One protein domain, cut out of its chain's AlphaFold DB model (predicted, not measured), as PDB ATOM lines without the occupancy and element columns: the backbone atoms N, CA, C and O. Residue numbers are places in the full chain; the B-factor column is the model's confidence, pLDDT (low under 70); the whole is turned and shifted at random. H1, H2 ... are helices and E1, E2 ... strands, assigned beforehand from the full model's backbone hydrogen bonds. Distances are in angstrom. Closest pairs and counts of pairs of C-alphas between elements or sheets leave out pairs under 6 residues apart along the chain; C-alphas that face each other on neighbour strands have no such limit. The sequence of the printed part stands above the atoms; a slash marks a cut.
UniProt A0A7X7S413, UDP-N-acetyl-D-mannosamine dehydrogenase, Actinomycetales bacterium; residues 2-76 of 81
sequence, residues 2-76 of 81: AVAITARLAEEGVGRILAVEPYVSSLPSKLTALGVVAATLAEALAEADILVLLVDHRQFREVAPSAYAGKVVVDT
ATOM      1  N   ALA A   2      -6.348  -9.072  50.547       93.00
ATOM      2  CA  ALA A   2      -6.908  -9.115  49.192       93.00
ATOM      3  C   ALA A   2      -8.404  -9.475  49.147       93.00
ATOM      4  O   ALA A   2      -9.190  -8.702  48.621       93.00
ATOM      5  N   VAL A   3      -8.820 -10.555  49.820       93.62
ATOM      6  CA  VAL A   3     -10.235 -10.978  49.886       93.62
ATOM      7  C   VAL A   3     -11.165  -9.871  50.399       93.62
ATOM      8  O   VAL A   3     -12.258  -9.702  49.871       93.62
ATOM      9  N   ALA A   4     -10.748  -9.105  51.410       95.19
ATOM     10  CA  ALA A   4     -11.569  -8.025  51.959       95.19
ATOM     11  C   ALA A   4     -11.706  -6.855  50.972       95.19
ATOM     12  O   ALA A   4     -12.795  -6.309  50.830       95.19
ATOM     13  N   ILE A   5     -10.628  -6.515  50.258       95.94
ATOM     14  CA  ILE A   5     -10.634  -5.476  49.220       95.94
ATOM     15  C   ILE A   5     -11.511  -5.919  48.043       95.94
ATOM     16  O   ILE A   5     -12.382  -5.170  47.620       95.94
ATOM     17  N   THR A   6     -11.348  -7.154  47.563       96.12
ATOM     18  CA  THR A   6     -12.172  -7.712  46.480       96.12
ATOM     19  C   THR A   6     -13.652  -7.747  46.860       96.12
ATOM     20  O   THR A   6     -14.489  -7.350  46.056       96.12
ATOM     21  N   ALA A   7     -13.984  -8.159  48.089       96.50
ATOM     22  CA  ALA A   7     -15.362  -8.128  48.578       96.50
ATOM     23  C   ALA A   7     -15.920  -6.701  48.588       96.50
ATOM     24  O   ALA A   7     -17.033  -6.481  48.127       96.50
ATOM     25  N   ARG A   8     -15.131  -5.728  49.055       97.12
ATOM     26  CA  ARG A   8     -15.555  -4.330  49.108       97.12
ATOM     27  C   ARG A   8     -15.825  -3.751  47.718       97.12
ATOM     28  O   ARG A   8     -16.846  -3.105  47.531       97.12
ATOM     29  N   LEU A   9     -14.950  -4.019  46.749       96.12
ATOM     30  CA  LEU A   9     -15.147  -3.599  45.358       96.12
ATOM     31  C   LEU A   9     -16.418  -4.218  44.757       96.12
ATOM     32  O   LEU A   9     -17.160  -3.540  44.051       96.12
ATOM     33  N   ALA A  10     -16.687  -5.490  45.065       96.69
ATOM     34  CA  ALA A  10     -17.898  -6.168  44.612       96.69
ATOM     35  C   ALA A  10     -19.161  -5.555  45.242       96.69
ATOM     36  O   ALA A  10     -20.131  -5.289  44.539       96.69
ATOM     37  N   GLU A  11     -19.130  -5.276  46.550       97.19
ATOM     38  CA  GLU A  11     -20.212  -4.608  47.288       97.19
ATOM     39  C   GLU A  11     -20.482  -3.184  46.769       97.19
ATOM     40  O   GLU A  11     -21.632  -2.752  46.733       97.19
ATOM     41  N   GLU A  12     -19.442  -2.461  46.346       96.94
ATOM     42  CA  GLU A  12     -19.555  -1.119  45.757       96.94
ATOM     43  C   GLU A  12     -20.042  -1.131  44.299       96.94
ATOM     44  O   GLU A  12     -20.343  -0.074  43.748       96.94
ATOM     45  N   GLY A  13     -20.154  -2.307  43.671       94.56
ATOM     46  CA  GLY A  13     -20.703  -2.439  42.322       94.56
ATOM     47  C   GLY A  13     -19.847  -1.770  41.246       94.56
ATOM     48  O   GLY A  13     -20.382  -1.309  40.240       94.56
ATOM     49  N   VAL A  14     -18.524  -1.720  41.437       92.38
ATOM     50  CA  VAL A  14     -17.591  -1.034  40.519       92.38
ATOM     51  C   VAL A  14     -17.529  -1.657  39.117       92.38
ATOM     52  O   VAL A  14     -16.972  -1.057  38.201       92.38
ATOM     53  N   GLY A  15     -18.085  -2.859  38.944       94.31
ATOM     54  CA  GLY A  15     -18.169  -3.564  37.670       94.31
ATOM     55  C   GLY A  15     -18.032  -5.077  37.827       94.31
ATOM     56  O   GLY A  15     -18.177  -5.629  38.919       94.31
ATOM     57  N   ARG A  16     -17.735  -5.756  36.713       96.62
ATOM     58  CA  ARG A  16     -17.424  -7.193  36.705       96.62
ATOM     59  C   ARG A  16     -16.034  -7.413  37.295       96.62
ATOM     60  O   ARG A  16     -15.061  -6.853  36.802       96.62
ATOM     61  N   ILE A  17     -15.937  -8.263  38.316       97.62
ATOM     62  CA  ILE A  17     -14.669  -8.558  38.990       97.62
ATOM     63  C   ILE A  17     -14.212  -9.973  38.648       97.62
ATOM     64  O   ILE A  17     -14.909 -10.951  38.925       97.62
ATOM     65  N   LEU A  18     -13.008 -10.053  38.084       97.12
ATOM     66  CA  LEU A  18     -12.274 -11.288  37.837       97.12
ATOM     67  C   LEU A  18     -11.209 -11.446  38.928       97.12
ATOM     68  O   LEU A  18     -10.326 -10.599  39.064       97.12
ATOM     69  N   ALA A  19     -11.297 -12.507  39.725       95.94
ATOM     70  CA  ALA A  19     -10.313 -12.817  40.756       95.94
ATOM     71  C   ALA A  19      -9.373 -13.924  40.273       95.94
ATOM     72  O   ALA A  19      -9.810 -15.037  39.975       95.94
ATOM     73  N   VAL A  20      -8.079 -13.603  40.234       94.94
ATOM     74  CA  VAL A  20      -7.010 -14.526  39.845       94.94
ATOM     75  C   VAL A  20      -6.273 -14.987  41.090       94.94
ATOM     76  O   VAL A  20      -5.653 -14.183  41.786       94.94
ATOM     77  N   GLU A  21      -6.312 -16.286  41.356       90.56
ATOM     78  CA  GLU A  21      -5.582 -16.903  42.459       90.56
ATOM     79  C   GLU A  21      -4.995 -18.238  41.959       90.56
ATOM     80  O   GLU A  21      -5.749 -19.143  41.602       90.56
ATOM     81  N   PRO A  22      -3.659 -18.349  41.828       84.31
ATOM     82  CA  PRO A  22      -3.026 -19.491  41.171       84.31
ATOM     83  C   PRO A  22      -2.848 -20.734  42.060       84.31
ATOM     84  O   PRO A  22      -2.410 -21.773  41.564       84.31
ATOM     85  N   TYR A  23      -3.130 -20.644  43.357       86.19
ATOM     86  CA  TYR A  23      -2.915 -21.697  44.352       86.19
ATOM     87  C   TYR A  23      -4.208 -22.252  44.956       86.19
ATOM     88  O   TYR A  23      -4.148 -23.254  45.671       86.19
ATOM     89  N   VAL A  24      -5.369 -21.655  44.673       83.38
ATOM     90  CA  VAL A  24      -6.667 -22.177  45.125       83.38
ATOM     91  C   VAL A  24      -7.551 -22.613  43.963       83.38
ATOM     92  O   VAL A  24      -7.675 -21.940  42.948       83.38
ATOM     93  N   SER A  25      -8.228 -23.748  44.142       79.25
ATOM     94  CA  SER A  25      -9.142 -24.305  43.135       79.25
ATOM     95  C   SER A  25     -10.509 -23.617  43.106       79.25
ATOM     96  O   SER A  25     -11.301 -23.850  42.198       79.25
ATOM     97  N   SER A  26     -10.829 -22.822  44.129       85.75
ATOM     98  CA  SER A  26     -12.116 -22.139  44.246       85.75
ATOM     99  C   SER A  26     -11.983 -20.864  45.063       85.75
ATOM    100  O   SER A  26     -11.180 -20.795  45.997       85.75
ATOM    101  N   LEU A  27     -12.798 -19.867  44.726       90.62
ATOM    102  CA  LEU A  27     -12.888 -18.641  45.503       90.62
ATOM    103  C   LEU A  27     -13.636 -18.880  46.822       90.62
ATOM    104  O   LEU A  27     -14.548 -19.710  46.876       90.62
ATOM    105  N   PRO A  28     -13.321 -18.105  47.872       91.88
ATOM    106  CA  PRO A  28     -14.134 -18.054  49.077       91.88
ATOM    107  C   PRO A  28     -15.614 -17.816  48.753       91.88
ATOM    108  O   PRO A  28     -15.940 -16.937  47.952       91.88
ATOM    109  N   SER A  29     -16.510 -18.530  49.440       92.06
ATOM    110  CA  SER A  29     -17.966 -18.453  49.230       92.06
ATOM    111  C   SER A  29     -18.531 -17.032  49.335       92.06
ATOM    112  O   SER A  29     -19.481 -16.683  48.641       92.06
ATOM    113  N   LYS A  30     -17.917 -16.182  50.168       93.44
ATOM    114  CA  LYS A  30     -18.280 -14.764  50.279       93.44
ATOM    115  C   LYS A  30     -18.105 -14.014  48.953       93.44
ATOM    116  O   LYS A  30     -18.931 -13.174  48.629       93.44
ATOM    117  N   LEU A  31     -17.042 -14.294  48.198       94.69
ATOM    118  CA  LEU A  31     -16.763 -13.599  46.939       94.69
ATOM    119  C   LEU A  31     -17.681 -14.083  45.820       94.69
ATOM    120  O   LEU A  31     -18.226 -13.265  45.084       94.69
ATOM    121  N   THR A  32     -17.917 -15.391  45.732       93.88
ATOM    122  CA  THR A  32     -18.865 -15.943  44.755       93.88
ATOM    123  C   THR A  32     -20.294 -15.480  45.021       93.88
ATOM    124  O   THR A  32     -21.000 -15.148  44.073       93.88
ATOM    125  N   ALA A  33     -20.707 -15.355  46.287       95.56
ATOM    126  CA  ALA A  33     -22.004 -14.775  46.648       95.56
ATOM    127  C   ALA A  33     -22.151 -13.297  46.234       95.56
ATOM    128  O   ALA A  33     -23.267 -12.835  46.016       95.56
ATOM    129  N   LEU A  34     -21.037 -12.570  46.098       96.50
ATOM    130  CA  LEU A  34     -20.989 -11.186  45.613       96.50
ATOM    131  C   LEU A  34     -20.819 -11.089  44.085       96.50
ATOM    132  O   LEU A  34     -20.615  -9.999  43.560       96.50
ATOM    133  N   GLY A  35     -20.879 -12.211  43.359       95.50
ATOM    134  CA  GLY A  35     -20.759 -12.237  41.898       95.50
ATOM    135  C   GLY A  35     -19.326 -12.127  41.369       95.50
ATOM    136  O   GLY A  35     -19.137 -11.933  40.169       95.50
ATOM    137  N   VAL A  36     -18.310 -12.264  42.229       97.00
ATOM    138  CA  VAL A  36     -16.909 -12.330  41.791       97.00
ATOM    139  C   VAL A  36     -16.667 -13.648  41.061       97.00
ATOM    140  O   VAL A  36     -17.014 -14.723  41.558       97.00
ATOM    141  N   VAL A  37     -16.031 -13.561  39.896       95.69
ATOM    142  CA  VAL A  37     -15.769 -14.710  39.027       95.69
ATOM    143  C   VAL A  37     -14.308 -15.126  39.160       95.69
ATOM    144  O   VAL A  37     -13.410 -14.289  39.094       95.69
ATOM    145  N   ALA A  38     -14.065 -16.421  39.357       95.06
ATOM    146  CA  ALA A  38     -12.716 -16.972  39.302       95.06
ATOM    147  C   ALA A  38     -12.220 -16.929  37.856       95.06
ATOM    148  O   ALA A  38     -12.942 -17.357  36.957       95.06
ATOM    149  N   ALA A  39     -11.010 -16.429  37.641       95.06
ATOM    150  CA  ALA A  39     -10.409 -16.351  36.318       95.06
ATOM    151  C   ALA A  39      -8.944 -16.777  36.365       95.06
ATOM    152  O   ALA A  39      -8.250 -16.642  37.379       95.06
ATOM    153  N   THR A  40      -8.456 -17.261  35.236       94.06
ATOM    154  CA  THR A  40      -7.031 -17.440  34.995       94.06
ATOM    155  C   THR A  40      -6.356 -16.088  34.776       94.06
ATOM    156  O   THR A  40      -6.983 -15.090  34.415       94.06
ATOM    157  N   LEU A  41      -5.033 -16.056  34.950       93.50
ATOM    158  CA  LEU A  41      -4.239 -14.865  34.648       93.50
ATOM    159  C   LEU A  41      -4.398 -14.432  33.181       93.50
ATOM    160  O   LEU A  41      -4.479 -13.243  32.903       93.50
ATOM    161  N   ALA A  42      -4.483 -15.392  32.256       93.56
ATOM    162  CA  ALA A  42      -4.667 -15.116  30.836       93.56
ATOM    163  C   ALA A  42      -6.028 -14.460  30.542       93.56
ATOM    164  O   ALA A  42      -6.072 -13.456  29.836       93.56
ATOM    165  N   GLU A  43      -7.116 -14.980  31.116       95.25
ATOM    166  CA  GLU A  43      -8.459 -14.395  30.974       95.25
ATOM    167  C   GLU A  43      -8.517 -12.986  31.565       95.25
ATOM    168  O   GLU A  43      -9.006 -12.065  30.917       95.25
ATOM    169  N   ALA A  44      -7.944 -12.779  32.756       95.56
ATOM    170  CA  ALA A  44      -7.905 -11.457  33.370       95.56
ATOM    171  C   ALA A  44      -7.109 -10.447  32.528       95.56
ATOM    172  O   ALA A  44      -7.560  -9.322  32.338       95.56
ATOM    173  N   LEU A  45      -5.958 -10.839  31.975       94.69
ATOM    174  CA  LEU A  45      -5.184  -9.976  31.079       94.69
ATOM    175  C   LEU A  45      -5.928  -9.693  29.767       94.69
ATOM    176  O   LEU A  45      -5.832  -8.589  29.240       94.69
ATOM    177  N   ALA A  46      -6.694 -10.646  29.236       95.25
ATOM    178  CA  ALA A  46      -7.463 -10.436  28.014       95.25
ATOM    179  C   ALA A  46      -8.676  -9.515  28.242       95.25
ATOM    180  O   ALA A  46      -8.866  -8.555  27.495       95.25
ATOM    181  N   GLU A  47      -9.467  -9.779  29.283       95.69
ATOM    182  CA  GLU A  47     -10.792  -9.182  29.484       95.69
ATOM    183  C   GLU A  47     -10.798  -7.936  30.375       95.69
ATOM    184  O   GLU A  47     -11.684  -7.102  30.223       95.69
ATOM    185  N   ALA A  48      -9.865  -7.801  31.324       96.75
ATOM    186  CA  ALA A  48      -9.938  -6.717  32.302       96.75
ATOM    187  C   ALA A  48      -9.432  -5.385  31.735       96.75
ATOM    188  O   ALA A  48      -8.350  -5.315  31.141       96.75
ATOM    189  N   ASP A  49     -10.175  -4.313  32.001       95.81
ATOM    190  CA  ASP A  49      -9.761  -2.934  31.716       95.81
ATOM    191  C   ASP A  49      -8.802  -2.384  32.787       95.81
ATOM    192  O   ASP A  49      -7.913  -1.576  32.503       95.81
ATOM    193  N   ILE A  50      -8.978  -2.850  34.030       96.38
ATOM    194  CA  ILE A  50      -8.223  -2.431  35.212       96.38
ATOM    195  C   ILE A  50      -7.617  -3.666  35.882       96.38
ATOM    196  O   ILE A  50      -8.329  -4.607  36.234       96.38
ATOM    197  N   LEU A  51      -6.305  -3.644  36.106       96.06
ATOM    198  CA  LEU A  51      -5.567  -4.685  36.813       96.06
ATOM    199  C   LEU A  51      -5.125  -4.165  38.180       96.06
ATOM    200  O   LEU A  51      -4.356  -3.211  38.273       96.06
ATOM    201  N   VAL A  52      -5.589  -4.810  39.249       96.00
ATOM    202  CA  VAL A  52      -5.233  -4.453  40.629       96.00
ATOM    203  C   VAL A  52      -4.388  -5.569  41.232       96.00
ATOM    204  O   VAL A  52      -4.893  -6.654  41.528       96.00
ATOM    205  N   LEU A  53      -3.097  -5.312  41.437       95.12
ATOM    206  CA  LEU A  53      -2.182  -6.288  42.025       95.12
ATOM    207  C   LEU A  53      -2.187  -6.152  43.549       95.12
ATOM    208  O   LEU A  53      -1.644  -5.192  44.096       95.12
ATOM    209  N   LEU A  54      -2.808  -7.117  44.233       94.44
ATOM    210  CA  LEU A  54      -2.988  -7.115  45.695       94.44
ATOM    211  C   LEU A  54      -2.037  -8.060  46.448       94.44
ATOM    212  O   LEU A  54      -1.895  -7.945  47.666       94.44
ATOM    213  N   VAL A  55      -1.411  -9.012  45.748       90.81
ATOM    214  CA  VAL A  55      -0.531 -10.048  46.318       90.81
ATOM    215  C   VAL A  55       0.644 -10.288  45.372       90.81
ATOM    216  O   VAL A  55       0.511 -10.151  44.162       90.81
ATOM    217  N   ASP A  56       1.804 -10.640  45.915       88.31
ATOM    218  CA  ASP A  56       3.071 -10.802  45.200       88.31
ATOM    219  C   ASP A  56       3.396 -12.256  44.819       88.31
ATOM    220  O   ASP A  56       4.512 -12.738  45.029       88.31
ATOM    221  N   HIS A  57       2.435 -12.960  44.214       87.88
ATOM    222  CA  HIS A  57       2.687 -14.300  43.677       87.88
ATOM    223  C   HIS A  57       3.741 -14.281  42.560       87.88
ATOM    224  O   HIS A  57       3.822 -13.340  41.766       87.88
ATOM    225  N   ARG A  58       4.549 -15.348  42.479       87.88
ATOM    226  CA  ARG A  58       5.661 -15.451  41.511       87.88
ATOM    227  C   ARG A  58       5.170 -15.350  40.068       87.88
ATOM    228  O   ARG A  58       5.775 -14.639  39.280       87.88
ATOM    229  N   GLN A  59       4.025 -15.961  39.780       87.69
ATOM    230  CA  GLN A  59       3.370 -15.953  38.474       87.69
ATOM    231  C   GLN A  59       3.073 -14.531  37.974       87.69
ATOM    232  O   GLN A  59       3.095 -14.289  36.774       87.69
ATOM    233  N   PHE A  60       2.821 -13.574  38.873       90.25
ATOM    234  CA  PHE A  60       2.557 -12.188  38.483       90.25
ATOM    235  C   PHE A  60       3.839 -11.422  38.155       90.25
ATOM    236  O   PHE A  60       3.818 -10.547  37.297       90.25
ATOM    237  N   ARG A  61       4.975 -11.780  38.768       89.00
ATOM    238  CA  ARG A  61       6.287 -11.178  38.455       89.00
ATOM    239  C   ARG A  61       6.770 -11.515  37.046       89.00
ATOM    240  O   ARG A  61       7.566 -10.777  36.483       89.00
ATOM    241  N   GLU A  62       6.297 -12.627  36.496       89.75
ATOM    242  CA  GLU A  62       6.669 -13.118  35.166       89.75
ATOM    243  C   GLU A  62       5.817 -12.502  34.042       89.75
ATOM    244  O   GLU A  62       6.077 -12.737  32.863       89.75
ATOM    245  N   VAL A  63       4.807 -11.691  34.382       91.56
ATOM    246  CA  VAL A  63       3.956 -11.019  33.394       91.56
ATOM    247  C   VAL A  63       4.739  -9.905  32.703       91.56
ATOM    248  O   VAL A  63       5.136  -8.922  33.328       91.56
ATOM    249  N   ALA A  64       4.923 -10.041  31.391       92.00
ATOM    250  CA  ALA A  64       5.580  -9.027  30.576       92.00
ATOM    251  C   ALA A  64       4.742  -7.732  30.503       92.00
ATOM    252  O   ALA A  64       3.525  -7.820  30.325       92.00
ATOM    253  N   PRO A  65       5.363  -6.534  30.522       90.94
ATOM    254  CA  PRO A  65       4.640  -5.263  30.413       90.94
ATOM    255  C   PRO A  65       3.743  -5.129  29.179       90.94
ATOM    256  O   PRO A  65       2.697  -4.485  29.223       90.94
ATOM    257  N   SER A  66       4.108  -5.786  28.076       92.94
ATOM    258  CA  SER A  66       3.290  -5.833  26.860       92.94
ATOM    259  C   SER A  66       1.927  -6.499  27.067       92.94
ATOM    260  O   SER A  66       0.986  -6.164  26.354       92.94
ATOM    261  N   ALA A  67       1.794  -7.403  28.044       92.00
ATOM    262  CA  ALA A  67       0.547  -8.114  28.323       92.00
ATOM    263  C   ALA A  67      -0.525  -7.223  28.971       92.00
ATOM    264  O   ALA A  67      -1.707  -7.555  28.922       92.00
ATOM    265  N   TYR A  68      -0.127  -6.092  29.558       92.44
ATOM    266  CA  TYR A  68      -1.037  -5.108  30.147       92.44
ATOM    267  C   TYR A  68      -0.861  -3.698  29.571       92.44
ATOM    268  O   TYR A  68      -1.349  -2.719  30.138       92.44
ATOM    269  N   ALA A  69      -0.196  -3.580  28.420       90.88
ATOM    270  CA  ALA A  69      -0.029  -2.306  27.741       90.88
ATOM    271  C   ALA A  69      -1.396  -1.685  27.402       90.88
ATOM    272  O   ALA A  69      -2.261  -2.332  26.814       90.88
ATOM    273  N   GLY A  70      -1.587  -0.420  27.783       91.31
ATOM    274  CA  GLY A  70      -2.835   0.318  27.558       91.31
ATOM    275  C   GLY A  70      -3.949   0.055  28.579       91.31
ATOM    276  O   GLY A  70      -5.007   0.667  28.464       91.31
ATOM    277  N   LYS A  71      -3.722  -0.803  29.583       94.62
ATOM    278  CA  LYS A  71      -4.656  -1.030  30.696       94.62
ATOM    279  C   LYS A  71      -4.300  -0.155  31.892       94.62
ATOM    280  O   LYS A  71      -3.150   0.253  32.060       94.62
ATOM    281  N   VAL A  72      -5.280   0.107  32.753       95.88
ATOM    282  CA  VAL A  72      -5.024   0.790  34.026       95.88
ATOM    283  C   VAL A  72      -4.456  -0.223  35.010       95.88
ATOM    284  O   VAL A  72      -5.093  -1.234  35.296       95.88
ATOM    285  N   VAL A  73      -3.271   0.050  35.546       95.56
ATOM    286  CA  VAL A  73      -2.610  -0.826  36.517       95.56
ATOM    287  C   VAL A  73      -2.531  -0.130  37.870       95.56
ATOM    288  O   VAL A  73      -1.982   0.962  37.987       95.56
ATOM    289  N   VAL A  74      -3.064  -0.783  38.902       95.19
ATOM    290  CA  VAL A  74      -2.922  -0.388  40.307       95.19
ATOM    291  C   VAL A  74      -2.033  -1.415  40.992       95.19
ATOM    292  O   VAL A  74      -2.490  -2.462  41.459       95.19
ATOM    293  N   ASP A  75      -0.739  -1.121  41.028       94.19
ATOM    294  CA  ASP A  75       0.256  -1.984  41.644       94.19
ATOM    295  C   ASP A  75       0.481  -1.607  43.114       94.19
ATOM    296  O   ASP A  75       1.224  -0.683  43.441       94.19
ATOM    297  N   THR A  76      -0.152  -2.344  44.029       93.88
ATOM    298  CA  THR A  76       0.065  -2.155  45.478       93.88
ATOM    299  C   THR A  76       1.308  -2.891  45.989       93.88
ATOM    300  O   THR A  76       1.630  -2.845  47.184       93.88
TER     301      THR A  76
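This is residues 2 to 76 of the 81 residues of the protein "UDP-N-acetyl-D-mannosamine dehydrogenase" of Actinomycetales bacterium (UniProt A0A7X7S413). This is a small domain in two groups: H1 and H2 make a pair of touching helices at one end, and two short parallel strands, E1 and E2, stand side by side at the other end with the short helices H3, H4 and H5 around them. A long link, residues 12 to 28, joins H1 to H2 with no named element in it, and its residues 18 to 19 form a short parallel pairing with residues 37 to 38, which lie in the link from H2 to H3. The printed part has 75 residues with five named helices and two named strands, in the order H1 H2 H3 E1 H4 H5 E2, and its class is mixed, helices and strands. The whole is compact, with a radius of gyration of the C-alphas of 12.0 A, and rounded, spanning 33 by 25 by 21 A.

Start with H1, residues 2 to 11, and look for H2, residues 29 to 33: they touch, and their closest C-alphas, those of Ala 7 and Leu 31, are 5.9 A apart. Further along is H3, residues 41 to 47, which is apart from H1 and from H2. At E1, residues 50 to 53, and E2, residues 72 to 75, you find parallel neighbours at 9 degrees; N 51 and O 72 are 2.8 A apart and N 53 and O 74 are 2.9 A apart, both within hydrogen-bond range. Between these strands in the chain come H4, residues 58 to 61, and H5, residues 65 to 68; E1, H4, H5 and E2 form a strand-helix-strand unit, two parallel neighbour strands with helices between them along the chain, and its crossover is right-handed. H3 and H5 are close but not clearly touching, their closest C-alphas being those of Leu 45 and Tyr 68, 6.5 A apart. H3 and H4 are only just apart, at 8.2 A. In H1, H2 and H3 every O i to N i+4 pair is within hydrogen-bond range; H4 and H5 are too short for such a pair, and each has its one O i to N i+3 pair within range.

Find C-alpha 2 at (-6.908, -9.115, 49.192); from there H1 runs 14.2 A to C-alpha 11. H2 spans 6.0 A and H3 10.1 A. E1 begins at C-alpha 50, (-8.223, -2.431, 35.212), and runs 9.9 A. H4 spans 5.3 A and H5 5.7 A. E2 runs 9.7 A, ending at C-alpha 75, (0.256, -1.984, 41.644).

Look to Ser 29 and Ser 66 for the two C-alphas farthest apart, 33.3 A. The printed part has no cut, and the link from H1 to H2, 17 residues, is long. The mean pLDDT of the printed part is 93.3, and no printed residue is under 70.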